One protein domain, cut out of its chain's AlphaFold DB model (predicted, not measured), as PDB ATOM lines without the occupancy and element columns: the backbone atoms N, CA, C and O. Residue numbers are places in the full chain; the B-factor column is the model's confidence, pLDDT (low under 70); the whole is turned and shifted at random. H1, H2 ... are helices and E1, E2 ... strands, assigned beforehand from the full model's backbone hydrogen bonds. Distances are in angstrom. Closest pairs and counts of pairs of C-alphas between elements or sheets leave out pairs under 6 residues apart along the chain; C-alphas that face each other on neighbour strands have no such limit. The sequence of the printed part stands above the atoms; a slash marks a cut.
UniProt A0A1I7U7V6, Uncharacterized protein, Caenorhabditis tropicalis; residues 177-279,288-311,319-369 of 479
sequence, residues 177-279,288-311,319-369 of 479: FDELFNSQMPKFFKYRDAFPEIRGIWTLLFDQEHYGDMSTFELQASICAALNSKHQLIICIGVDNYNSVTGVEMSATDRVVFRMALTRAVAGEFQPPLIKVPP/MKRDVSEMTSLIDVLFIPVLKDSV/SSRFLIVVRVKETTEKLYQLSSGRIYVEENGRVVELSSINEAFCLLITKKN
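This is residues 177 to 279, 288 to 311 and 319 to 369 of the 479 residues of an uncharacterized protein of Caenorhabditis tropicalis (UniProt A0A1I7U7V6). A twisted wall of four strands, E1, E2, E4 and E3, has helices H3 and H4 over one face, and the small hairpin of E5 and E6 packs on H3. H6, the last helix, is the element farthest from the mean of the C-alphas. The printed part has 178 residues with six named helices and six named strands, in the order H1 E1 H2 H3 E2 H4 H5 E3 E4 E5 E6 H6; the class is mixed, helices and strands. The larger sheet, in the order E1 E2 E4 E3, is mixed; E5 and E6 are antiparallel. The whole is compact, with a radius of gyration of the C-alphas of 17.1 A and spans of 64 by 31 by 29 A.

H1, residues 177 to 184, only grazes the larger sheet. There edge strand E1, residues 202 to 206, is parallel to E2, residues 233 to 237, with N 204 and O 234 2.9 A apart. H2, residues 208 to 213, only grazes the sheet. H3, residues 216 to 229, is on it at a height of 9.3 A, over E2 and E4, residues 321 to 328. E1, H2, H3 and E2 form a strand-helix-strand unit, parallel neighbour strands with helices between, with a right-handed crossover. H4, residues 252 to 269, is on the same face as H3, over E3, residues 299 to 307, at a height of 10.1 A: two layers, helices on one face of a sheet. H3 touches H4 with residues 216 to 220 alone, the closest C-alphas being those of Thr 216 and Ala 265, 6.5 A, at a steep tilt of 57 degrees. H5, residues 288 to 298, touches H4 at Val 292 and Ala 267, C-alphas 6.1 A apart. E4 is antiparallel to E2, N 235 to O 326 2.8 A, and to E3, N 302 to O 325 2.8 A. E5, residues 344 to 347, and E6, residues 350 to 353, form a hairpin, N 345 to O 352 3.0 A; the closest C-alphas of H3 and E5 are those of Ala 225 and Val 345, 3.9 A. H6, residues 357 to 368, is apart from H3. Every O i to N i+4 pair is within hydrogen-bond range in H3 and H4, against 3 of 4 in H1, 5 of 7 in H5, 7 of 8 in H6 and 0 of 2 in H2, where 3 of 3 O i to N i+3 pairs are.

H1 begins at C-alpha 177, (100.092, 82.503, 114.897). H3 measures 20.0 A, H4 26.0 A, E3 25.8 A and E4 22.7 A. H6 ends at C-alpha 368, (117.129, 66.663, 110.548).

The C-alphas of Pro 278 and Val 311, 64.5 A apart, are the farthest. Residues 280 to 287 and 312 to 318 are not printed, with gaps of 10.8 A and 14.4 A. The links H1 to E1, E2 to H4 and E4 to E5 are long. Mean pLDDT of the printed part is 81.2; residues 274 to 279, 288 to 293, 309 to 311, 319 and 360 to 369 are under 70.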
ATOM      1  N   PHE A 177      99.642  81.686 113.775       82.19
ATOM      2  CA  PHE A 177     100.092  82.503 114.897       82.19
ATOM      3  C   PHE A 177      99.170  83.690 115.187       82.19
ATOM      4  O   PHE A 177      98.826  83.918 116.342       82.19
ATOM      5  N   ASP A 178      98.783  84.473 114.177       83.12
ATOM      6  CA  ASP A 178      97.922  85.641 114.370       83.12
ATOM      7  C   ASP A 178      96.523  85.234 114.860       83.12
ATOM      8  O   ASP A 178      95.954  85.936 115.693       83.12
ATOM      9  N   GLU A 179      95.983  84.091 114.427       83.25
ATOM     10  CA  GLU A 179      94.733  83.531 114.971       83.25
ATOM     11  C   GLU A 179      94.873  83.143 116.452       83.25
ATOM     12  O   GLU A 179      94.063  83.535 117.303       83.25
ATOM     13  N   LEU A 180      95.943  82.419 116.789       81.88
ATOM     14  CA  LEU A 180      96.209  81.961 118.150       81.88
ATOM     15  C   LEU A 180      96.548  83.124 119.099       81.88
ATOM     16  O   LEU A 180      96.138  83.125 120.259       81.88
ATOM     17  N   PHE A 181      97.228  84.154 118.597       85.31
ATOM     18  CA  PHE A 181      97.498  85.392 119.321       85.31
ATOM     19  C   PHE A 181      96.218  86.201 119.549       85.31
ATOM     20  O   PHE A 181      95.938  86.603 120.675       85.31
ATOM     21  N   ASN A 182      95.424  86.435 118.501       85.50
ATOM     22  CA  ASN A 182      94.232  87.280 118.591       85.50
ATOM     23  C   ASN A 182      93.104  86.642 119.416       85.50
ATOM     24  O   ASN A 182      92.281  87.369 119.970       85.50
ATOM     25  N   SER A 183      93.060  85.310 119.511       83.31
ATOM     26  CA  SER A 183      92.095  84.596 120.360       83.31
ATOM     27  C   SER A 183      92.422  84.695 121.854       83.31
ATOM     28  O   SER A 183      91.505  84.724 122.672       83.31
ATOM     29  N   GLN A 184      93.706  84.778 122.218       82.06
ATOM     30  CA  GLN A 184      94.151  84.764 123.618       82.06
ATOM     31  C   GLN A 184      94.521  86.150 124.163       82.06
ATOM     32  O   GLN A 184      94.420  86.376 125.369       82.06
ATOM     33  N   MET A 185      94.939  87.089 123.307       84.81
ATOM     34  CA  MET A 185      95.440  88.397 123.729       84.81
ATOM     35  C   MET A 185      94.343  89.481 123.727       84.81
ATOM     36  O   MET A 185      93.780  89.797 122.675       84.81
ATOM     37  N   PRO A 186      94.068  90.134 124.872       84.25
ATOM     38  CA  PRO A 186      93.152  91.268 124.942       84.25
ATOM     39  C   PRO A 186      93.593  92.455 124.076       84.25
ATOM     40  O   PRO A 186      94.769  92.813 124.011       84.25
ATOM     41  N   LYS A 187      92.618  93.149 123.474       86.56
ATOM     42  CA  LYS A 187      92.853  94.379 122.688       86.56
ATOM     43  C   LYS A 187      93.243  95.586 123.546       86.56
ATOM     44  O   LYS A 187      93.761  96.572 123.027       86.56
ATOM     45  N   PHE A 188      92.944  95.532 124.838       86.56
ATOM     46  CA  PHE A 188      93.289  96.540 125.830       86.56
ATOM     47  C   PHE A 188      93.414  95.864 127.193       86.56
ATOM     48  O   PHE A 188      92.762  94.853 127.448       86.56
ATOM     49  N   PHE A 189      94.213  96.458 128.074       87.81
ATOM     50  CA  PHE A 189      94.343  96.022 129.462       87.81
ATOM     51  C   PHE A 189      93.882  97.119 130.405       87.81
ATOM     52  O   PHE A 189      93.988  98.304 130.087       87.81
ATOM     53  N   LYS A 190      93.397  96.739 131.587       86.88
ATOM     54  CA  LYS A 190      93.259  97.681 132.699       86.88
ATOM     55  C   LYS A 190      94.551  97.721 133.503       86.88
ATOM     56  O   LYS A 190      95.281  96.736 133.591       86.88
ATOM     57  N   TYR A 191      94.852  98.874 134.082       87.00
ATOM     58  CA  TYR A 191      96.005  99.013 134.961       87.00
ATOM     59  C   TYR A 191      95.851  98.102 136.192       87.00
ATOM     60  O   TYR A 191      94.830  98.171 136.873       87.00
ATOM     61  N   ARG A 192      96.885  97.300 136.486       85.81
ATOM     62  CA  ARG A 192      96.933  96.252 137.529       85.81
ATOM     63  C   ARG A 192      96.002  95.061 137.305       85.81
ATOM     64  O   ARG A 192      95.728  94.323 138.247       85.81
ATOM     65  N   ASP A 193      95.528  94.867 136.080       87.31
ATOM     66  CA  ASP A 193      94.818  93.640 135.731       87.31
ATOM     67  C   ASP A 193      95.787  92.459 135.615       87.31
ATOM     68  O   ASP A 193      96.981  92.657 135.382       87.31
ATOM     69  N   ALA A 194      95.285  91.236 135.771       85.50
ATOM     70  CA  ALA A 194      96.108  90.039 135.633       85.50
ATOM     71  C   ALA A 194      96.446  89.784 134.156       85.50
ATOM     72  O   ALA A 194      95.570  89.825 133.290       85.50
ATOM     73  N   PHE A 195      97.714  89.494 133.859       87.00
ATOM     74  CA  PHE A 195      98.122  89.116 132.510       87.00
ATOM     75  C   PHE A 195      97.643  87.683 132.190       87.00
ATOM     76  O   PHE A 195      97.835  86.784 133.018       87.00
ATOM     77  N   PRO A 196      96.998  87.453 131.028       83.69
ATOM     78  CA  PRO A 196      96.419  86.165 130.673       83.69
ATOM     79  C   PRO A 196      97.491  85.104 130.432       83.69
ATOM     80  O   PRO A 196      98.603  85.380 129.986       83.69
ATOM     81  N   GLU A 197      97.115  83.858 130.688       79.19
ATOM     82  CA  GLU A 197      97.949  82.704 130.394       79.19
ATOM     83  C   GLU A 197      97.895  82.385 128.893       79.19
ATOM     84  O   GLU A 197      96.877  81.894 128.405       79.19
ATOM     85  N   ILE A 198      98.977  82.659 128.159       81.94
ATOM     86  CA  ILE A 198      99.061  82.361 126.724       81.94
ATOM     87  C   ILE A 198      99.609  80.945 126.537       81.94
ATOM     88  O   ILE A 198     100.742  80.641 126.911       81.94
ATOM     89  N   ARG A 199      98.806  80.069 125.937       78.06
ATOM     90  CA  ARG A 199      99.165  78.680 125.634       78.06
ATOM     91  C   ARG A 199      99.644  78.549 124.199       78.06
ATOM     92  O   ARG A 199      99.076  79.153 123.297       78.06
ATOM     93  N   GLY A 200     100.665  77.719 123.992       74.62
ATOM     94  CA  GLY A 200     101.216  77.423 122.664       74.62
ATOM     95  C   GLY A 200     102.224  78.449 122.137       74.62
ATOM     96  O   GLY A 200     102.871  78.177 121.132       74.62
ATOM     97  N   ILE A 201     102.416  79.575 122.832       83.81
ATOM     98  CA  ILE A 201     103.409  80.596 122.482       83.81
ATOM     99  C   ILE A 201     104.366  80.785 123.655       83.81
ATOM    100  O   ILE A 201     103.941  80.984 124.796       83.81
ATOM    101  N   TRP A 202     105.668  80.746 123.380       86.19
ATOM    102  CA  TRP A 202     106.666  81.048 124.393       86.19
ATOM    103  C   TRP A 202     106.542  82.520 124.790       86.19
ATOM    104  O   TRP A 202     106.562  83.398 123.932       86.19
ATOM    105  N   THR A 203     106.361  82.795 126.079       87.31
ATOM    106  CA  THR A 203     106.078  84.149 126.567       87.31
ATOM    107  C   THR A 203     107.143  84.583 127.567       87.31
ATOM    108  O   THR A 203     107.372  83.905 128.568       87.31
ATOM    109  N   LEU A 204     107.776  85.726 127.301       87.75
ATOM    110  CA  LEU A 204     108.711  86.398 128.200       87.75
ATOM    111  C   LEU A 204     108.059  87.673 128.734       87.75
ATOM    112  O   LEU A 204     107.528  88.471 127.962       87.75
ATOM    113  N   LEU A 205     108.086  87.852 130.053       89.25
ATOM    114  CA  LEU A 205     107.470  88.985 130.741       89.25
ATOM    115  C   LEU A 205     108.562  89.848 131.373       89.25
ATOM    116  O   LEU A 205     109.383  89.341 132.135       89.25
ATOM    117  N   PHE A 206     108.541  91.140 131.066       88.69
ATOM    118  CA  PHE A 206     109.445  92.143 131.616       88.69
ATOM    119  C   PHE A 206     108.649  93.254 132.290       88.69
ATOM    120  O   PHE A 206     107.611  93.694 131.780       88.69
ATOM    121  N   ASP A 207     109.150  93.734 133.424       87.44
ATOM    122  CA  ASP A 207     108.512  94.814 134.161       87.44
ATOM    123  C   ASP A 207     108.839  96.195 133.567       87.44
ATOM    124  O   ASP A 207     109.575  96.352 132.587       87.44
ATOM    125  N   GLN A 208     108.195  97.221 134.121       85.56
ATOM    126  CA  GLN A 208     108.401  98.598 133.680       85.56
ATOM    127  C   GLN A 208     109.796  99.126 134.060       85.56
ATOM    128  O   GLN A 208     110.321  99.983 133.353       85.56
ATOM    129  N   GLU A 209     110.376  98.665 135.169       84.50
ATOM    130  CA  GLU A 209     111.684  99.134 135.644       84.50
ATOM    131  C   GLU A 209     112.795  98.595 134.736       84.50
ATOM    132  O   GLU A 209     113.631  99.355 134.249       84.50
ATOM    133  N   HIS A 210     112.695  97.317 134.379       83.06
ATOM    134  CA  HIS A 210     113.572  96.615 133.459       83.06
ATOM    135  C   HIS A 210     113.543  97.215 132.060       83.06
ATOM    136  O   HIS A 210     114.559  97.186 131.386       83.06
ATOM    137  N   TYR A 211     112.442  97.833 131.617       84.81
ATOM    138  CA  TYR A 211     112.434  98.563 130.341       84.81
ATOM    139  C   TYR A 211     113.516  99.654 130.269       84.81
ATOM    140  O   TYR A 211     114.087  99.868 129.202       84.81
ATOM    141  N   GLY A 212     113.801 100.336 131.386       81.12
ATOM    142  CA  GLY A 212     114.840 101.366 131.445       81.12
ATOM    143  C   GLY A 212     116.258 100.803 131.331       81.12
ATOM    144  O   GLY A 212     117.126 101.454 130.753       81.12
ATOM    145  N   ASP A 213     116.459  99.581 131.825       84.06
ATOM    146  CA  ASP A 213     117.752  98.890 131.850       84.06
ATOM    147  C   ASP A 213     117.917  97.879 130.698       84.06
ATOM    148  O   ASP A 213     118.995  97.310 130.503       84.06
ATOM    149  N   MET A 214     116.859  97.657 129.914       82.38
ATOM    150  CA  MET A 214     116.815  96.648 128.864       82.38
ATOM    151  C   MET A 214     117.788  96.998 127.740       82.38
ATOM    152  O   MET A 214     117.691  98.034 127.078       82.38
ATOM    153  N   SER A 215     118.706  96.075 127.476       84.81
ATOM    154  CA  SER A 215     119.639  96.195 126.358       84.81
ATOM    155  C   SER A 215     119.017  95.686 125.056       84.81
ATOM    156  O   SER A 215     118.197  94.766 125.051       84.81
ATOM    157  N   THR A 216     119.463  96.224 123.915       85.31
ATOM    158  CA  THR A 216     119.097  95.669 122.597       85.31
ATOM    159  C   THR A 216     119.512  94.205 122.474       85.31
ATOM    160  O   THR A 216     118.789  93.412 121.876       85.31
ATOM    161  N   PHE A 217     120.634  93.855 123.103       86.25
ATOM    162  CA  PHE A 217     121.194  92.513 123.125       86.25
ATOM    163  C   PHE A 217     120.262  91.487 123.763       86.25
ATOM    164  O   PHE A 217     120.115  90.391 123.236       86.25
ATOM    165  N   GLU A 218     119.582  91.834 124.855       86.38
ATOM    166  CA  GLU A 218     118.642  90.923 125.518       86.38
ATOM    167  C   GLU A 218     117.463  90.556 124.604       86.38
ATOM    168  O   GLU A 218     117.089  89.384 124.491       86.38
ATOM    169  N   LEU A 219     116.928  91.543 123.877       88.12
ATOM    170  CA  LEU A 219     115.892  91.317 122.869       88.12
ATOM    171  C   LEU A 219     116.427  90.482 121.700       88.12
ATOM    172  O   LEU A 219     115.770  89.538 121.268       88.12
ATOM    173  N   GLN A 220     117.629  90.788 121.209       89.69
ATOM    174  CA  GLN A 220     118.258  90.058 120.104       89.69
ATOM    175  C   GLN A 220     118.548  88.598 120.468       89.69
ATOM    176  O   GLN A 220     118.244  87.708 119.677       89.69
ATOM    177  N   ALA A 221     119.077  88.338 121.664       88.56
ATOM    178  CA  ALA A 221     119.350  86.996 122.166       88.56
ATOM    179  C   ALA A 221     118.055  86.190 122.336       88.56
ATOM    180  O   ALA A 221     117.990  85.039 121.908       88.56
ATOM    181  N   SER A 222     117.001  86.812 122.874       89.50
ATOM    182  CA  SER A 222     115.686  86.177 123.035       89.50
ATOM    183  C   SER A 222     115.046  85.823 121.691       89.50
ATOM    184  O   SER A 222     114.573  84.704 121.498       89.50
ATOM    185  N   ILE A 223     115.086  86.747 120.725       89.38
ATOM    186  CA  ILE A 223     114.591  86.516 119.361       89.38
ATOM    187  C   ILE A 223     115.411  85.417 118.672       89.38
ATOM    188  O   ILE A 223     114.841  84.510 118.068       89.38
ATOM    189  N   CYS A 224     116.741  85.452 118.792       88.56
ATOM    190  CA  CYS A 224     117.631  84.439 118.222       88.56
ATOM    191  C   CYS A 224     117.351  83.045 118.806       88.56
ATOM    192  O   CYS A 224     117.216  82.081 118.052       88.56
ATOM    193  N   ALA A 225     117.167  82.950 120.125       87.81
ATOM    194  CA  ALA A 225     116.801  81.710 120.799       87.81
ATOM    195  C   ALA A 225     115.463  81.150 120.307       87.81
ATOM    196  O   ALA A 225     115.370  79.950 120.044       87.81
ATOM    197  N   ALA A 226     114.450  82.002 120.133       87.44
ATOM    198  CA  ALA A 226     113.144  81.582 119.633       87.44
ATOM    199  C   ALA A 226     113.220  81.034 118.203       87.44
ATOM    200  O   ALA A 226     112.733  79.930 117.941       87.44
ATOM    201  N   LEU A 227     113.904  81.756 117.307       87.25
ATOM    202  CA  LEU A 227     114.097  81.340 115.915       87.25
ATOM    203  C   LEU A 227     114.830  79.991 115.827       87.25
ATOM    204  O   LEU A 227     114.370  79.075 115.147       87.25
ATOM    205  N   ASN A 228     115.920  79.823 116.581       86.38
ATOM    206  CA  ASN A 228     116.738  78.604 116.563       86.38
ATOM    207  C   ASN A 228     116.052  77.384 117.205       86.38
ATOM    208  O   ASN A 228     116.358  76.224 116.887       86.38
ATOM    209  N   SER A 229     115.111  77.637 118.111       83.31
ATOM    210  CA  SER A 229     114.362  76.599 118.827       83.31
ATOM    211  C   SER A 229     113.043  76.245 118.150       83.31
ATOM    212  O   SER A 229     112.398  75.292 118.570       83.31
ATOM    213  N   LYS A 230     112.684  76.938 117.059       85.06
ATOM    214  CA  LYS A 230     111.398  76.796 116.360       85.06
ATOM    215  C   LYS A 230     110.206  77.088 117.277       85.06
ATOM    216  O   LYS A 230     109.183  76.411 117.211       85.06
ATOM    217  N   HIS A 231     110.340  78.105 118.123       82.56
ATOM    218  CA  HIS A 231     109.254  78.580 118.970       82.56
ATOM    219  C   HIS A 231     108.698  79.899 118.448       82.56
ATOM    220  O   HIS A 231     109.443  80.813 118.099       82.56
ATOM    221  N   GLN A 232     107.373  80.004 118.447       86.56
ATOM    222  CA  GLN A 232     106.698  81.294 118.401       86.56
ATOM    223  C   GLN A 232     106.949  81.996 119.739       86.56
ATOM    224  O   GLN A 232     106.803  81.371 120.793       86.56
ATOM    225  N   LEU A 233     107.341  83.269 119.699       88.38
ATOM    226  CA  LEU A 233     107.722  84.040 120.885       88.38
ATOM    227  C   LEU A 233     106.895  85.317 120.989       88.38
ATOM    228  O   LEU A 233     106.719  86.040 120.007       88.38
ATOM    229  N   ILE A 234     106.471  85.632 122.210       90.62
ATOM    230  CA  ILE A 234     105.977  86.946 122.603       90.62
ATOM    231  C   ILE A 234     106.828  87.468 123.755       90.62
ATOM    232  O   ILE A 234     107.000  86.806 124.775       90.62
ATOM    233  N   ILE A 235     107.315  88.693 123.609       90.94
ATOM    234  CA  ILE A 235     107.957  89.447 124.678       90.94
ATOM    235  C   ILE A 235     107.013  90.572 125.087       90.94
ATOM    236  O   ILE A 235     106.765  91.486 124.299       90.94
ATOM    237  N   CYS A 236     106.500  90.519 126.311       90.81
ATOM    238  CA  CYS A 236     105.644  91.548 126.889       90.81
ATOM    239  C   CYS A 236     106.443  92.404 127.870       90.81
ATOM    240  O   CYS A 236     106.976  91.888 128.847       90.81
ATOM    241  N   ILE A 237     106.472  93.715 127.645       91.62
ATOM    242  CA  ILE A 237     107.130  94.686 128.523       91.62
ATOM    243  C   ILE A 237     106.072  95.575 129.175       91.62
ATOM    244  O   ILE A 237     105.235  96.169 128.486       91.62
ATOM    245  N   GLY A 238     106.133  95.686 130.501       88.62
ATOM    246  CA  GLY A 238     105.142  96.360 131.338       88.62
ATOM    247  C   GLY A 238     104.235  95.398 132.110       88.62
ATOM    248  O   GLY A 238     103.076  95.739 132.357       88.62
ATOM    249  N   VAL A 239     104.739  94.210 132.464       88.19
ATOM    250  CA  VAL A 239     104.086  93.256 133.375       88.19
ATOM    251  C   VAL A 239     104.978  93.068 134.595       88.19
ATOM    252  O   VAL A 239     106.154  92.758 134.452       88.19
ATOM    253  N   ASP A 240     104.443  93.284 135.792       86.06
ATOM    254  CA  ASP A 240     105.226  93.166 137.019       86.06
ATOM    255  C   ASP A 240     105.503  91.705 137.424       86.06
ATOM    256  O   ASP A 240     104.941  90.744 136.894       86.06
ATOM    257  N   ASN A 241     106.344  91.542 138.448       83.56
ATOM    258  CA  ASN A 241     106.687  90.238 139.025       83.56
ATOM    259  C   ASN A 241     105.487  89.484 139.637       83.56
ATOM    260  O   ASN A 241     105.600  88.293 139.926       83.56
ATOM    261  N   TYR A 242     104.355  90.162 139.843       82.69
ATOM    262  CA  TYR A 242     103.105  89.594 140.347       82.69
ATOM    263  C   TYR A 242     102.121  89.255 139.218       82.69
ATOM    264  O   TYR A 242     100.954  88.979 139.494       82.69
ATOM    265  N   ASN A 243     102.586  89.243 137.963       85.12
ATOM    266  CA  ASN A 243     101.780  88.989 136.770       85.12
ATOM    267  C   ASN A 243     100.658  90.028 136.565       85.12
ATOM    268  O   ASN A 243      99.594  89.713 136.028       85.12
ATOM    269  N   SER A 244     100.877  91.263 137.015       87.44
ATOM    270  CA  SER A 244      99.948  92.381 136.872       87.44
ATOM    271  C   SER A 244     100.424  93.371 135.808       87.44
ATOM    272  O   SER A 244     101.609  93.697 135.700       87.44
ATOM    273  N   VAL A 245      99.498  93.854 134.981       89.00
ATOM    274  CA  VAL A 245      99.808  94.743 133.857       89.00
ATOM    275  C   VAL A 245      99.973  96.176 134.352       89.00
ATOM    276  O   VAL A 245      99.005  96.867 134.684       89.00
ATOM    277  N   THR A 246     101.209  96.664 134.374       87.69
ATOM    278  CA  THR A 246     101.532  98.046 134.755       87.69
ATOM    279  C   THR A 246     101.589  98.981 133.548       87.69
ATOM    280  O   THR A 246     101.251 100.168 133.666       87.69
ATOM    281  N   GLY A 247     101.995  98.445 132.394       89.00
ATOM    282  CA  GLY A 247     102.317  99.196 131.185       89.00
ATOM    283  C   GLY A 247     103.537 100.108 131.346       89.00
ATOM    284  O   GLY A 247     103.996 100.392 132.451       89.00
ATOM    285  N   VAL A 248     104.034 100.605 130.220       90.31
ATOM    286  CA  VAL A 248     105.119 101.586 130.130       90.31
ATOM    287  C   VAL A 248     104.544 102.910 129.637       90.31
ATOM    288  O   VAL A 248     103.721 102.940 128.720       90.31
ATOM    289  N   GLU A 249     104.943 104.016 130.259       89.19
ATOM    290  CA  GLU A 249     104.577 105.354 129.790       89.19
ATOM    291  C   GLU A 249     105.391 105.691 128.544       89.19
ATOM    292  O   GLU A 249     106.615 105.763 128.603       89.19
ATOM    293  N   MET A 250     104.713 105.866 127.409       86.81
ATOM    294  CA  MET A 250     105.371 106.148 126.135       86.81
ATOM    295  C   MET A 250     104.632 107.233 125.363       86.81
ATOM    296  O   MET A 250     103.409 107.193 125.197       86.81
ATOM    297  N   SER A 251     105.390 108.178 124.817       88.69
ATOM    298  CA  SER A 251     104.867 109.144 123.857       88.69
ATOM    299  C   SER A 251     104.703 108.519 122.462       88.69
ATOM    300  O   SER A 251     105.147 107.403 122.172       88.69
ATOM    301  N   ALA A 252     104.047 109.238 121.545       87.88
ATOM    302  CA  ALA A 252     103.951 108.799 120.153       87.88
ATOM    303  C   ALA A 252     105.332 108.694 119.484       87.88
ATOM    304  O   ALA A 252     105.548 107.764 118.706       87.88
ATOM    305  N   THR A 253     106.261 109.591 119.824       89.62
ATOM    306  CA  THR A 253     107.640 109.566 119.326       89.62
ATOM    307  C   THR A 253     108.400 108.359 119.860       89.62
ATOM    308  O   THR A 253     109.031 107.662 119.070       89.62
ATOM    309  N   ASP A 254     108.257 108.021 121.144       89.31
ATOM    310  CA  ASP A 254     108.980 106.890 121.747       89.31
ATOM    311  C   ASP A 254     108.570 105.556 121.122       89.31
ATOM    312  O   ASP A 254     109.405 104.687 120.890       89.31
ATOM    313  N   ARG A 255     107.287 105.398 120.771       89.62
ATOM    314  CA  ARG A 255     106.797 104.195 120.077       89.62
ATOM    315  C   ARG A 255     107.420 104.029 118.690       89.62
ATOM    316  O   ARG A 255     107.712 102.906 118.280       89.62
ATOM    317  N   VAL A 256     107.621 105.130 117.964       90.12
ATOM    318  CA  VAL A 256     108.297 105.112 116.657       90.12
ATOM    319  C   VAL A 256     109.780 104.807 116.839       90.12
ATOM    320  O   VAL A 256     110.300 103.928 116.155       90.12
ATOM    321  N   VAL A 257     110.437 105.460 117.802       90.56
ATOM    322  CA  VAL A 257     111.847 105.216 118.134       90.56
ATOM    323  C   VAL A 257     112.068 103.757 118.522       90.56
ATOM    324  O   VAL A 257     112.988 103.138 117.999       90.56
ATOM    325  N   PHE A 258     111.198 103.172 119.348       90.50
ATOM    326  CA  PHE A 258     111.291 101.768 119.743       90.50
ATOM    327  C   PHE A 258     111.171 100.823 118.542       90.50
ATOM    328  O   PHE A 258     112.007  99.937 118.377       90.50
ATOM    329  N   ARG A 259     110.184 101.035 117.654       90.31
ATOM    330  CA  ARG A 259     110.059 100.245 116.415       90.31
ATOM    331  C   ARG A 259     111.321 100.353 115.561       90.31
ATOM    332  O   ARG A 259     111.856  99.334 115.143       90.31
ATOM    333  N   MET A 260     111.811 101.571 115.332       88.88
ATOM    334  CA  MET A 260     113.014 101.806 114.531       88.88
ATOM    335  C   MET A 260     114.260 101.173 115.159       88.88
ATOM    336  O   MET A 260     115.068 100.584 114.444       88.88
ATOM    337  N   ALA A 261     114.407 101.274 116.482       88.19
ATOM    338  CA  ALA A 261     115.512 100.686 117.225       88.19
ATOM    339  C   ALA A 261     115.489  99.159 117.126       88.19
ATOM    340  O   ALA A 261     116.518  98.572 116.799       88.19
ATOM    341  N   LEU A 262     114.326  98.525 117.306       89.31
ATOM    342  CA  LEU A 262     114.194  97.077 117.160       89.31
ATOM    343  C   LEU A 262     114.495  96.624 115.729       89.31
ATOM    344  O   LEU A 262     115.297  95.715 115.533       89.31
ATOM    345  N   THR A 263     113.906  97.269 114.718       88.38
ATOM    346  CA  THR A 263     114.168  96.922 113.315       88.38
ATOM    347  C   THR A 263     115.653  97.059 112.983       88.38
ATOM    348  O   THR A 263     116.216  96.187 112.328       88.38
ATOM    349  N   ARG A 264     116.317  98.113 113.473       86.50
ATOM    350  CA  ARG A 264     117.760  98.309 113.286       86.50
ATOM    351  C   ARG A 264     118.586  97.249 114.017       86.50
ATOM    352  O   ARG A 264     119.549  96.752 113.443       86.50
ATOM    353  N   ALA A 265     118.214  96.914 115.249       85.75
ATOM    354  CA  ALA A 265     118.878  95.903 116.065       85.75
ATOM    355  C   ALA A 265     118.813  94.522 115.395       85.75
ATOM    356  O   ALA A 265     119.821  93.829 115.294       85.75
ATOM    357  N   VAL A 266     117.650  94.148 114.867       85.00
ATOM    358  CA  VAL A 266     117.447  92.872 114.171       85.00
ATOM    359  C   VAL A 266     118.151  92.861 112.808       85.00
ATOM    360  O   VAL A 266     118.874  91.920 112.497       85.00
ATOM    361  N   ALA A 267     117.997  93.913 112.000       83.38
ATOM    362  CA  ALA A 267     118.584  93.959 110.659       83.38
ATOM    363  C   ALA A 267     120.116  94.104 110.658       83.38
ATOM    364  O   ALA A 267     120.771  93.701 109.701       83.38
ATOM    365  N   GLY A 268     120.684  94.731 111.691       78.75
ATOM    366  CA  GLY A 268     122.118  94.996 111.779       78.75
ATOM    367  C   GLY A 268     122.920  93.890 112.458       78.75
ATOM    368  O   GLY A 268     124.091  93.715 112.132       78.75
ATOM    369  N   GLU A 269     122.320  93.166 113.407       81.12
ATOM    370  CA  GLU A 269     123.067  92.248 114.269       81.12
ATOM    371  C   GLU A 269     122.959  90.783 113.863       81.12
ATOM    372  O   GLU A 269     123.843  90.001 114.195       81.12
ATOM    373  N   PHE A 270     121.923  90.386 113.134       82.50
ATOM    374  CA  PHE A 270     121.791  89.000 112.709       82.50
ATOM    375  C   PHE A 270     122.676  88.725 111.494       82.50
ATOM    376  O   PHE A 270     122.593  89.401 110.467       82.50
ATOM    377  N   GLN A 271     123.530  87.711 111.614       78.94
ATOM    378  CA  GLN A 271     124.288  87.187 110.489       78.94
ATOM    379  C   GLN A 271     123.392  86.318 109.594       78.94
ATOM    380  O   GLN A 271     122.370  85.794 110.058       78.94
ATOM    381  N   PRO A 272     123.771  86.136 108.313       70.56
ATOM    382  CA  PRO A 272     123.117  85.172 107.449       70.56
ATOM    383  C   PRO A 272     123.052  83.795 108.121       70.56
ATOM    384  O   PRO A 272     124.005  83.399 108.799       70.56
ATOM    385  N   PRO A 273     121.945  83.065 107.946       73.38
ATOM    386  CA  PRO A 273     121.764  81.795 108.617       73.38
ATOM    387  C   PRO A 273     122.846  80.776 108.245       73.38
ATOM    388  O   PRO A 273     123.352  80.760 107.122       73.38
ATOM    389  N   LEU A 274     123.183  79.898 109.187       69.00
ATOM    390  CA  LEU A 274     124.161  78.832 108.996       69.00
ATOM    391  C   LEU A 274     123.615  77.811 107.987       69.00
ATOM    392  O   LEU A 274     122.747  76.995 108.301       69.00
ATOM    393  N   ILE A 275     124.122  77.861 106.753       64.81
ATOM    394  CA  ILE A 275     123.750  76.932 105.680       64.81
ATOM    395  C   ILE A 275     124.681  75.715 105.723       64.81
ATOM    396  O   ILE A 275     125.899  75.843 105.810       64.81
ATOM    397  N   LYS A 276     124.104  74.514 105.614       53.38
ATOM    398  CA  LYS A 276     124.835  73.233 105.585       53.38
ATOM    399  C   LYS A 276     125.521  72.932 104.241       53.38
ATOM    400  O   LYS A 276     126.268  71.966 104.140       53.38
ATOM    401  N   VAL A 277     125.226  73.714 103.204       50.47
ATOM    402  CA  VAL A 277     125.669  73.496 101.822       50.47
ATOM    403  C   VAL A 277     126.312  74.791 101.327       50.47
ATOM    404  O   VAL A 277     125.692  75.848 101.481       50.47
ATOM    405  N   PRO A 278     127.527  74.753 100.748       45.25
ATOM    406  CA  PRO A 278     128.141  75.946 100.180       45.25
ATOM    407  C   PRO A 278     127.202  76.534  99.116       45.25
ATOM    408  O   PRO A 278     126.694  75.783  98.275       45.25
ATOM    409  N   PRO A 279     126.935  77.851  99.134       49.94
ATOM    410  CA  PRO A 279     126.032  78.456  98.170       49.94
ATOM    411  C   PRO A 279     126.630  78.295  96.770       49.94
ATOM    412  O   PRO A 279     127.643  78.911  96.437       49.94
ATOM    413  N   MET A 288     123.041  87.302 101.105       52.94
ATOM    414  CA  MET A 288     123.135  87.984 102.402       52.94
ATOM    415  C   MET A 288     122.041  89.027 102.669       52.94
ATOM    416  O   MET A 288     121.677  89.220 103.823       52.94
ATOM    417  N   LYS A 289     121.531  89.736 101.649       55.62
ATOM    418  CA  LYS A 289     120.526  90.799 101.870       55.62
ATOM    419  C   LYS A 289     119.088  90.282 101.888       55.62
ATOM    420  O   LYS A 289     118.228  90.937 102.472       55.62
ATOM    421  N   ARG A 290     118.821  89.135 101.255       56.53
ATOM    422  CA  ARG A 290     117.467  88.572 101.159       56.53
ATOM    423  C   ARG A 290     117.048  87.934 102.487       56.53
ATOM    424  O   ARG A 290     115.983  88.266 102.994       56.53
ATOM    425  N   ASP A 291     117.927  87.138 103.098       63.16
ATOM    426  CA  ASP A 291     117.615  86.394 104.329       63.16
ATOM    427  C   ASP A 291     117.325  87.298 105.543       63.16
ATOM    428  O   ASP A 291     116.465  86.987 106.368       63.16
ATOM    429  N   VAL A 292     118.009  88.442 105.651       65.00
ATOM    430  CA  VAL A 292     117.789  89.402 106.750       65.00
ATOM    431  C   VAL A 292     116.458  90.140 106.577       65.00
ATOM    432  O   VAL A 292     115.742  90.360 107.553       65.00
ATOM    433  N   SER A 293     116.094  90.481 105.335       68.88
ATOM    434  CA  SER A 293     114.809  91.122 105.036       68.88
ATOM    435  C   SER A 293     113.633  90.189 105.335       68.88
ATOM    436  O   SER A 293     112.637  90.634 105.902       68.88
ATOM    437  N   GLU A 294     113.761  88.900 105.002       72.62
ATOM    438  CA  GLU A 294     112.780  87.869 105.362       72.62
ATOM    439  C   GLU A 294     112.610  87.797 106.883       72.62
ATOM    440  O   GLU A 294     111.497  87.931 107.383       72.62
ATOM    441  N   MET A 295     113.704  87.717 107.643       76.88
ATOM    442  CA  MET A 295     113.643  87.646 109.106       76.88
ATOM    443  C   MET A 295     112.985  88.881 109.740       76.88
ATOM    444  O   MET A 295     112.169  88.744 110.649       76.88
ATOM    445  N   THR A 296     113.277  90.093 109.250       78.81
ATOM    446  CA  THR A 296     112.625  91.309 109.771       78.81
ATOM    447  C   THR A 296     111.114  91.330 109.546       78.81
ATOM    448  O   THR A 296     110.416  92.011 110.287       78.81
ATOM    449  N   SER A 297     110.599  90.582 108.563       80.19
ATOM    450  CA  SER A 297     109.155  90.469 108.327       80.19
ATOM    451  C   SER A 297     108.451  89.516 109.305       80.19
ATOM    452  O   SER A 297     107.250  89.657 109.538       80.19
ATOM    453  N   LEU A 298     109.205  88.603 109.931       83.19
ATOM    454  CA  LEU A 298     108.698  87.654 110.931       83.19
ATOM    455  C   LEU A 298     108.495  88.298 112.305       83.19
ATOM    456  O   LEU A 298     107.795  87.740 113.153       83.19
ATOM    457  N   ILE A 299     109.138  89.444 112.534       87.25
ATOM    458  CA  ILE A 299     109.181  90.123 113.824       87.25
ATOM    459  C   ILE A 299     108.349  91.392 113.739       87.25
ATOM    460  O   ILE A 299     108.581  92.249 112.887       87.25
ATOM    461  N   ASP A 300     107.410  91.558 114.660       89.31
ATOM    462  CA  ASP A 300     106.670  92.804 114.767       89.31
ATOM    463  C   ASP A 300     106.480  93.275 116.203       89.31
ATOM    464  O   ASP A 300     106.782  92.591 117.178       89.31
ATOM    465  N   VAL A 301     106.035  94.524 116.315       91.56
ATOM    466  CA  VAL A 301     105.780  95.177 117.596       91.56
ATOM    467  C   VAL A 301     104.353  95.677 117.610       91.56
ATOM    468  O   VAL A 301     103.912  96.373 116.685       91.56
ATOM    469  N   LEU A 302     103.648  95.382 118.690       91.81
ATOM    470  CA  LEU A 302     102.342  95.926 119.014       91.81
ATOM    471  C   LEU A 302     102.432  96.749 120.298       91.81
ATOM    472  O   LEU A 302     103.202  96.448 121.206       91.81
ATOM    473  N   PHE A 303     101.630  97.809 120.358       92.38
ATOM    474  CA  PHE A 303     101.482  98.641 121.547       92.38
ATOM    475  C   PHE A 303     100.028  98.557 121.987       92.38
ATOM    476  O   PHE A 303      99.160  99.169 121.362       92.38
ATOM    477  N   ILE A 304      99.760  97.779 123.031       91.25
ATOM    478  CA  ILE A 304      98.404  97.558 123.534       91.25
ATOM    479  C   ILE A 304      98.115  98.611 124.610       91.25
ATOM    480  O   ILE A 304      98.899  98.734 125.553       91.25
ATOM    481  N   PRO A 305      97.045  99.415 124.496       89.94
ATOM    482  CA  PRO A 305      96.759 100.463 125.469       89.94
ATOM    483  C   PRO A 305      96.399  99.878 126.841       89.94
ATOM    484  O   PRO A 305      95.608  98.937 126.942       89.94
ATOM    485  N   VAL A 306      96.953 100.483 127.895       89.38
ATOM    486  CA  VAL A 306      96.620 100.187 129.292       89.38
ATOM    487  C   VAL A 306      95.770 101.328 129.842       89.38
ATOM    488  O   VAL A 306      96.244 102.449 130.043       89.38
ATOM    489  N   LEU A 307      94.493 101.048 130.068       87.38
ATOM    490  CA  LEU A 307      93.517 102.005 130.570       87.38
ATOM    491  C   LEU A 307      93.635 102.108 132.094       87.38
ATOM    492  O   LEU A 307      93.584 101.104 132.805       87.38
ATOM    493  N   LYS A 308      93.777 103.328 132.613       80.25
ATOM    494  CA  LYS A 308      93.606 103.588 134.048       80.25
ATOM    495  C   LYS A 308      92.109 103.681 134.345       80.25
ATOM    496  O   LYS A 308      91.404 104.402 133.641       80.25
ATOM    497  N   ASP A 309      91.641 103.002 135.390       64.75
ATOM    498  CA  ASP A 309      90.286 103.200 135.912       64.75
ATOM    499  C   ASP A 309      90.180 104.648 136.425       64.75
ATOM    500  O   ASP A 309      90.704 104.995 137.484       64.75
ATOM    501  N   SER A 310      89.567 105.535 135.639       53.81
ATOM    502  CA  SER A 310      89.411 106.944 135.994       53.81
ATOM    503  C   SER A 310      88.264 107.123 136.989       53.81
ATOM    504  O   SER A 310      87.159 107.545 136.658       53.81
ATOM    505  N   VAL A 311      88.536 106.841 138.261       52.66
ATOM    506  CA  VAL A 311      87.718 107.353 139.362       52.66
ATOM    507  C   VAL A 311      88.576 108.345 140.144       52.66
ATOM    508  O   VAL A 311      89.511 107.955 140.830       52.66
ATOM    509  N   SER A 319      97.885 109.562 131.074       56.25
ATOM    510  CA  SER A 319      99.248 109.091 130.839       56.25
ATOM    511  C   SER A 319      99.136 107.892 129.905       56.25
ATOM    512  O   SER A 319      98.574 106.869 130.309       56.25
ATOM    513  N   SER A 320      99.582 108.045 128.660       79.88
ATOM    514  CA  SER A 320      99.452 107.030 127.617       79.88
ATOM    515  C   SER A 320     100.360 105.852 127.953       79.88
ATOM    516  O   SER A 320     101.529 105.812 127.573       79.88
ATOM    517  N   ARG A 321      99.834 104.925 128.754       88.75
ATOM    518  CA  ARG A 321     100.512 103.686 129.116       88.75
ATOM    519  C   ARG A 321     100.206 102.631 128.073       88.75
ATOM    520  O   ARG A 321      99.050 102.440 127.695       88.75
ATOM    521  N   PHE A 322     101.243 101.938 127.634       91.50
ATOM    522  CA  PHE A 322     101.134 100.849 126.680       91.50
ATOM    523  C   PHE A 322     101.876  99.628 127.201       91.50
ATOM    524  O   PHE A 322     102.956  99.746 127.770       91.50
ATOM    525  N   LEU A 323     101.302  98.456 126.979       92.19
ATOM    526  CA  LEU A 323     102.034  97.205 127.025       92.19
ATOM    527  C   LEU A 323     102.752  97.057 125.680       92.19
ATOM    528  O   LEU A 323     102.107  97.087 124.625       92.19
ATOM    529  N   ILE A 324     104.078  96.946 125.712       92.88
ATOM    530  CA  ILE A 324     104.879  96.712 124.508       92.88
ATOM    531  C   ILE A 324     104.914  95.207 124.284       92.88
ATOM    532  O   ILE A 324     105.280  94.462 125.187       92.88
ATOM    533  N   VAL A 325     104.535  94.766 123.092       92.62
ATOM    534  CA  VAL A 325     104.480  93.350 122.740       92.62
ATOM    535  C   VAL A 325     105.319  93.142 121.490       92.62
ATOM    536  O   VAL A 325     104.925  93.577 120.410       92.62
ATOM    537  N   VAL A 326     106.481  92.511 121.629       92.62
ATOM    538  CA  VAL A 326     107.308  92.081 120.492       92.62
ATOM    539  C   VAL A 326     106.932  90.645 120.158       92.62
ATOM    540  O   VAL A 326     106.907  89.806 121.055       92.62
ATOM    541  N   ARG A 327     106.621  90.352 118.896       91.00
ATOM    542  CA  ARG A 327     106.182  89.022 118.460       91.00
ATOM    543  C   ARG A 327     107.114  88.464 117.401       91.00
ATOM    544  O   ARG A 327     107.570  89.203 116.532       91.00
ATOM    545  N   VAL A 328     107.339  87.158 117.457       89.88
ATOM    546  CA  VAL A 328     108.005  86.361 116.423       89.88
ATOM    547  C   VAL A 328     106.972  85.373 115.887       89.88
ATOM    548  O   VAL A 328     106.579  84.448 116.601       89.88
ATOM    549  N   LYS A 329     106.485  85.616 114.665       83.69
ATOM    550  CA  LYS A 329     105.283  84.958 114.119       83.69
ATOM    551  C   LYS A 329     105.528  83.559 113.580       83.69
ATOM    552  O   LYS A 329     104.694  82.674 113.739       83.69
ATOM    553  N   GLU A 330     106.653  83.377 112.904       78.44
ATOM    554  CA  GLU A 330     106.925  82.176 112.126       78.44
ATOM    555  C   GLU A 330     108.153  81.449 112.655       78.44
ATOM    556  O   GLU A 330     109.124  82.055 113.115       78.44
ATOM    557  N   THR A 331     108.101  80.124 112.582       78.19
ATOM    558  CA  THR A 331     109.211  79.256 112.947       78.19
ATOM    559  C   THR A 331     110.095  79.018 111.735       78.19
ATOM    560  O   THR A 331     109.620  78.574 110.693       78.19
ATOM    561  N   THR A 332     111.393  79.244 111.876       76.12
ATOM    562  CA  THR A 332     112.357  79.036 110.794       76.12
ATOM    563  C   THR A 332     113.070  77.695 110.930       76.12
ATOM    564  O   THR A 332     113.425  77.272 112.028       76.12
ATOM    565  N   GLU A 333     113.367  77.033 109.812       74.12
ATOM    566  CA  GLU A 333     114.274  75.871 109.813       74.12
ATOM    567  C   GLU A 333     115.756  76.258 109.835       74.12
ATOM    568  O   GLU A 333     116.628  75.423 110.083       74.12
ATOM    569  N   LYS A 334     116.031  77.531 109.557       79.31
ATOM    570  CA  LYS A 334     117.361  78.120 109.499       79.31
ATOM    571  C   LYS A 334     117.887  78.363 110.924       79.31
ATOM    572  O   LYS A 334     117.118  78.748 111.802       79.31
ATOM    573  N   LEU A 335     119.191  78.166 111.144       81.50
ATOM    574  CA  LEU A 335     119.861  78.616 112.371       81.50
ATOM    575  C   LEU A 335     120.487  79.985 112.151       81.50
ATOM    576  O   LEU A 335     121.267  80.162 111.218       81.50
ATOM    577  N   TYR A 336     120.203  80.914 113.048       83.81
ATOM    578  CA  TYR A 336     120.745  82.260 113.046       83.81
ATOM    579  C   TYR A 336     121.839  82.421 114.099       83.81
ATOM    580  O   TYR A 336     121.817  81.801 115.165       83.81
ATOM    581  N   GLN A 337     122.779  83.306 113.788       86.56
ATOM    582  CA  GLN A 337     123.896  83.690 114.639       86.56
ATOM    583  C   GLN A 337     123.892  85.213 114.782       86.56
ATOM    584  O   GLN A 337     123.575  85.925 113.827       86.56
ATOM    585  N   LEU A 338     124.242  85.725 115.960       85.50
ATOM    586  CA  LEU A 338     124.446  87.163 116.139       85.50
ATOM    587  C   LEU A 338     125.827  87.584 115.618       85.50
ATOM    588  O   LEU A 338     126.748  86.777 115.513       85.50
ATOM    589  N   SER A 339     126.008  88.871 115.325       81.12
ATOM    590  CA  SER A 339     127.244  89.430 114.758       81.12
ATOM    591  C   SER A 339     128.480  89.160 115.621       81.12
ATOM    592  O   SER A 339     129.578  89.022 115.087       81.12
ATOM    593  N   SER A 340     128.275  88.984 116.929       78.69
ATOM    594  CA  SER A 340     129.272  88.575 117.923       78.69
ATOM    595  C   SER A 340     129.809  87.151 117.742       78.69
ATOM    596  O   SER A 340     130.728  86.749 118.450       78.69
ATOM    597  N   GLY A 341     129.234  86.370 116.828       75.81
ATOM    598  CA  GLY A 341     129.565  84.967 116.631       75.81
ATOM    599  C   GLY A 341     128.827  84.020 117.585       75.81
ATOM    600  O   GLY A 341     129.037  82.808 117.524       75.81
ATOM    601  N   ARG A 342     127.948  84.545 118.444       83.75
ATOM    602  CA  ARG A 342     127.227  83.774 119.463       83.75
ATOM    603  C   ARG A 342     125.897  83.256 118.936       83.75
ATOM    604  O   ARG A 342     125.235  83.914 118.128       83.75
ATOM    605  N   ILE A 343     125.510  82.078 119.412       85.25
ATOM    606  CA  ILE A 343     124.275  81.396 119.028       85.25
ATOM    607  C   ILE A 343     123.487  81.126 120.301       85.25
ATOM    608  O   ILE A 343     124.034  80.584 121.260       85.25
ATOM    609  N   TYR A 344     122.209  81.491 120.291       87.12
ATOM    610  CA  TYR A 344     121.308  81.286 121.418       87.12
ATOM    611  C   TYR A 344     120.237  80.263 121.063       87.12
ATOM    612  O   TYR A 344     119.781  80.200 119.920       87.12
ATOM    613  N   VAL A 345     119.829  79.478 122.051       86.44
ATOM    614  CA  VAL A 345     118.711  78.531 121.981       86.44
ATOM    615  C   VAL A 345     117.913  78.601 123.270       86.44
ATOM    616  O   VAL A 345     118.373  79.110 124.292       86.44
ATOM    617  N   GLU A 346     116.678  78.137 123.190       85.19
ATOM    618  CA  GLU A 346     115.813  77.948 124.336       85.19
ATOM    619  C   GLU A 346     116.134  76.588 124.963       85.19
ATOM    620  O   GLU A 346     116.176  75.563 124.280       85.19
ATOM    621  N   GLU A 347     116.411  76.595 126.266       79.88
ATOM    622  CA  GLU A 347     116.521  75.391 127.080       79.88
ATOM    623  C   GLU A 347     115.729  75.584 128.379       79.88
ATOM    624  O   GLU A 347     116.028  76.461 129.194       79.88
ATOM    625  N   ASN A 348     114.728  74.733 128.614       77.44
ATOM    626  CA  ASN A 348     113.917  74.724 129.842       77.44
ATOM    627  C   ASN A 348     113.245  76.074 130.178       77.44
ATOM    628  O   ASN A 348     113.148  76.460 131.347       77.44
ATOM    629  N   GLY A 349     112.774  76.800 129.170       70.56
ATOM    630  CA  GLY A 349     112.134  78.109 129.293       70.56
ATOM    631  C   GLY A 349     113.114  79.276 129.363       70.56
ATOM    632  O   GLY A 349     112.696  80.382 129.710       70.56
ATOM    633  N   ARG A 350     114.410  79.055 129.110       78.06
ATOM    634  CA  ARG A 350     115.466  80.065 129.271       78.06
ATOM    635  C   ARG A 350     116.291  80.224 128.008       78.06
ATOM    636  O   ARG A 350     116.538  79.260 127.297       78.06
ATOM    637  N   VAL A 351     116.761  81.445 127.782       84.44
ATOM    638  CA  VAL A 351     117.741  81.757 126.739       84.44
ATOM    639  C   VAL A 351     119.116  81.283 127.213       84.44
ATOM    640  O   VAL A 351     119.600  81.747 128.247       84.44
ATOM    641  N   VAL A 352     119.733  80.365 126.473       84.62
ATOM    642  CA  VAL A 352     121.062  79.810 126.760       84.62
ATOM    643  C   VAL A 352     121.978  80.034 125.560       84.62
ATOM    644  O   VAL A 352     121.574  79.853 124.410       84.62
ATOM    645  N   GLU A 353     123.209  80.463 125.831       85.81
ATOM    646  CA  GLU A 353     124.267  80.568 124.824       85.81
ATOM    647  C   GLU A 353     124.880  79.186 124.574       85.81
ATOM    648  O   GLU A 353     125.267  78.495 125.518       85.81
ATOM    649  N   LEU A 354     124.997  78.785 123.306       82.00
ATOM    650  CA  LEU A 354     125.695  77.555 122.943       82.00
ATOM    651  C   LEU A 354     127.197  77.704 123.139       82.00
ATOM    652  O   LEU A 354     127.804  78.697 122.738       82.00
ATOM    653  N   SER A 355     127.810  76.655 123.678       75.19
ATOM    654  CA  SER A 355     129.236  76.642 124.006       75.19
ATOM    655  C   SER A 355     130.141  76.626 122.768       75.19
ATOM    656  O   SER A 355     131.299  77.046 122.823       75.19
ATOM    657  N   SER A 356     129.632  76.139 121.629       72.88
ATOM    658  CA  SER A 356     130.387  76.049 120.381       72.88
ATOM    659  C   SER A 356     129.494  76.078 119.141       72.88
ATOM    660  O   SER A 356     128.405  75.509 119.113       72.88
ATOM    661  N   ILE A 357     130.017  76.634 118.046       74.00
ATOM    662  CA  ILE A 357     129.399  76.551 116.712       74.00
ATOM    663  C   ILE A 357     129.229  75.082 116.275       74.00
ATOM    664  O   ILE A 357     128.255  74.741 115.606       74.00
ATOM    665  N   ASN A 358     130.124  74.183 116.701       71.69
ATOM    666  CA  ASN A 358     129.997  72.750 116.417       71.69
ATOM    667  C   ASN A 358     128.753  72.139 117.071       71.69
ATOM    668  O   ASN A 358     128.117  71.273 116.479       71.69
ATOM    669  N   GLU A 359     128.376  72.610 118.260       72.81
ATOM    670  CA  GLU A 359     127.157  72.187 118.950       72.81
ATOM    671  C   GLU A 359     125.910  72.648 118.184       72.81
ATOM    672  O   GLU A 359     124.988  71.862 117.965       72.81
ATOM    673  N   ALA A 360     125.929  73.877 117.658       69.94
ATOM    674  CA  ALA A 360     124.876  74.386 116.780       69.94
ATOM    675  C   ALA A 360     124.743  73.557 115.490       69.94
ATOM    676  O   ALA A 360     123.632  73.218 115.073       69.94
ATOM    677  N   PHE A 361     125.863  73.149 114.883       67.88
ATOM    678  CA  PHE A 361     125.836  72.226 113.747       67.88
ATOM    679  C   PHE A 361     125.304  70.848 114.140       67.88
ATOM    680  O   PHE A 361     124.453  70.320 113.427       67.88
ATOM    681  N   CYS A 362     125.723  70.284 115.274       65.19
ATOM    682  CA  CYS A 362     125.174  69.031 115.794       65.19
ATOM    683  C   CYS A 362     123.656  69.117 115.990       65.19
ATOM    684  O   CYS A 362     122.951  68.184 115.604       65.19
ATOM    685  N   LEU A 363     123.134  70.232 116.506       68.88
ATOM    686  CA  LEU A 363     121.693  70.471 116.620       68.88
ATOM    687  C   LEU A 363     121.015  70.522 115.244       68.88
ATOM    688  O   LEU A 363     119.970  69.896 115.070       68.88
ATOM    689  N   LEU A 364     121.620  71.163 114.237       68.12
ATOM    690  CA  LEU A 364     121.127  71.119 112.850       68.12
ATOM    691  C   LEU A 364     121.112  69.702 112.262       68.12
ATOM    692  O   LEU A 364     120.205  69.360 111.505       68.12
ATOM    693  N   ILE A 365     122.128  68.880 112.547       65.25
ATOM    694  CA  ILE A 365     122.216  67.508 112.022       65.25
ATOM    695  C   ILE A 365     121.192  66.609 112.714       65.25
ATOM    696  O   ILE A 365     120.405  65.948 112.041       65.25
ATOM    697  N   THR A 366     121.174  66.638 114.044       63.00
ATOM    698  CA  THR A 366     120.344  65.763 114.880       63.00
ATOM    699  C   THR A 366     118.857  66.078 114.711       63.00
ATOM    700  O   THR A 366     118.045  65.162 114.656       63.00
ATOM    701  N   LYS A 367     118.482  67.359 114.547       62.19
ATOM    702  CA  LYS A 367     117.086  67.748 114.273       62.19
ATOM    703  C   LYS A 367     116.597  67.308 112.886       62.19
ATOM    704  O   LYS A 367     115.392  67.175 112.706       62.19
ATOM    705  N   LYS A 368     117.493  67.100 111.910       58.75
ATOM    706  CA  LYS A 368     117.129  66.663 110.548       58.75
ATOM    707  C   LYS A 368     117.087  65.136 110.405       58.75
ATOM    708  O   LYS A 368     116.267  64.644 109.645       58.75
ATOM    709  N   ASN A 369     117.930  64.412 111.147       50.16
ATOM    710  CA  ASN A 369     117.955  62.946 111.198       50.16
ATOM    711  C   ASN A 369     117.912  62.464 112.661       50.16
ATOM    712  O   ASN A 369     118.971  62.239 113.255       50.16
TER     713      ASN A 369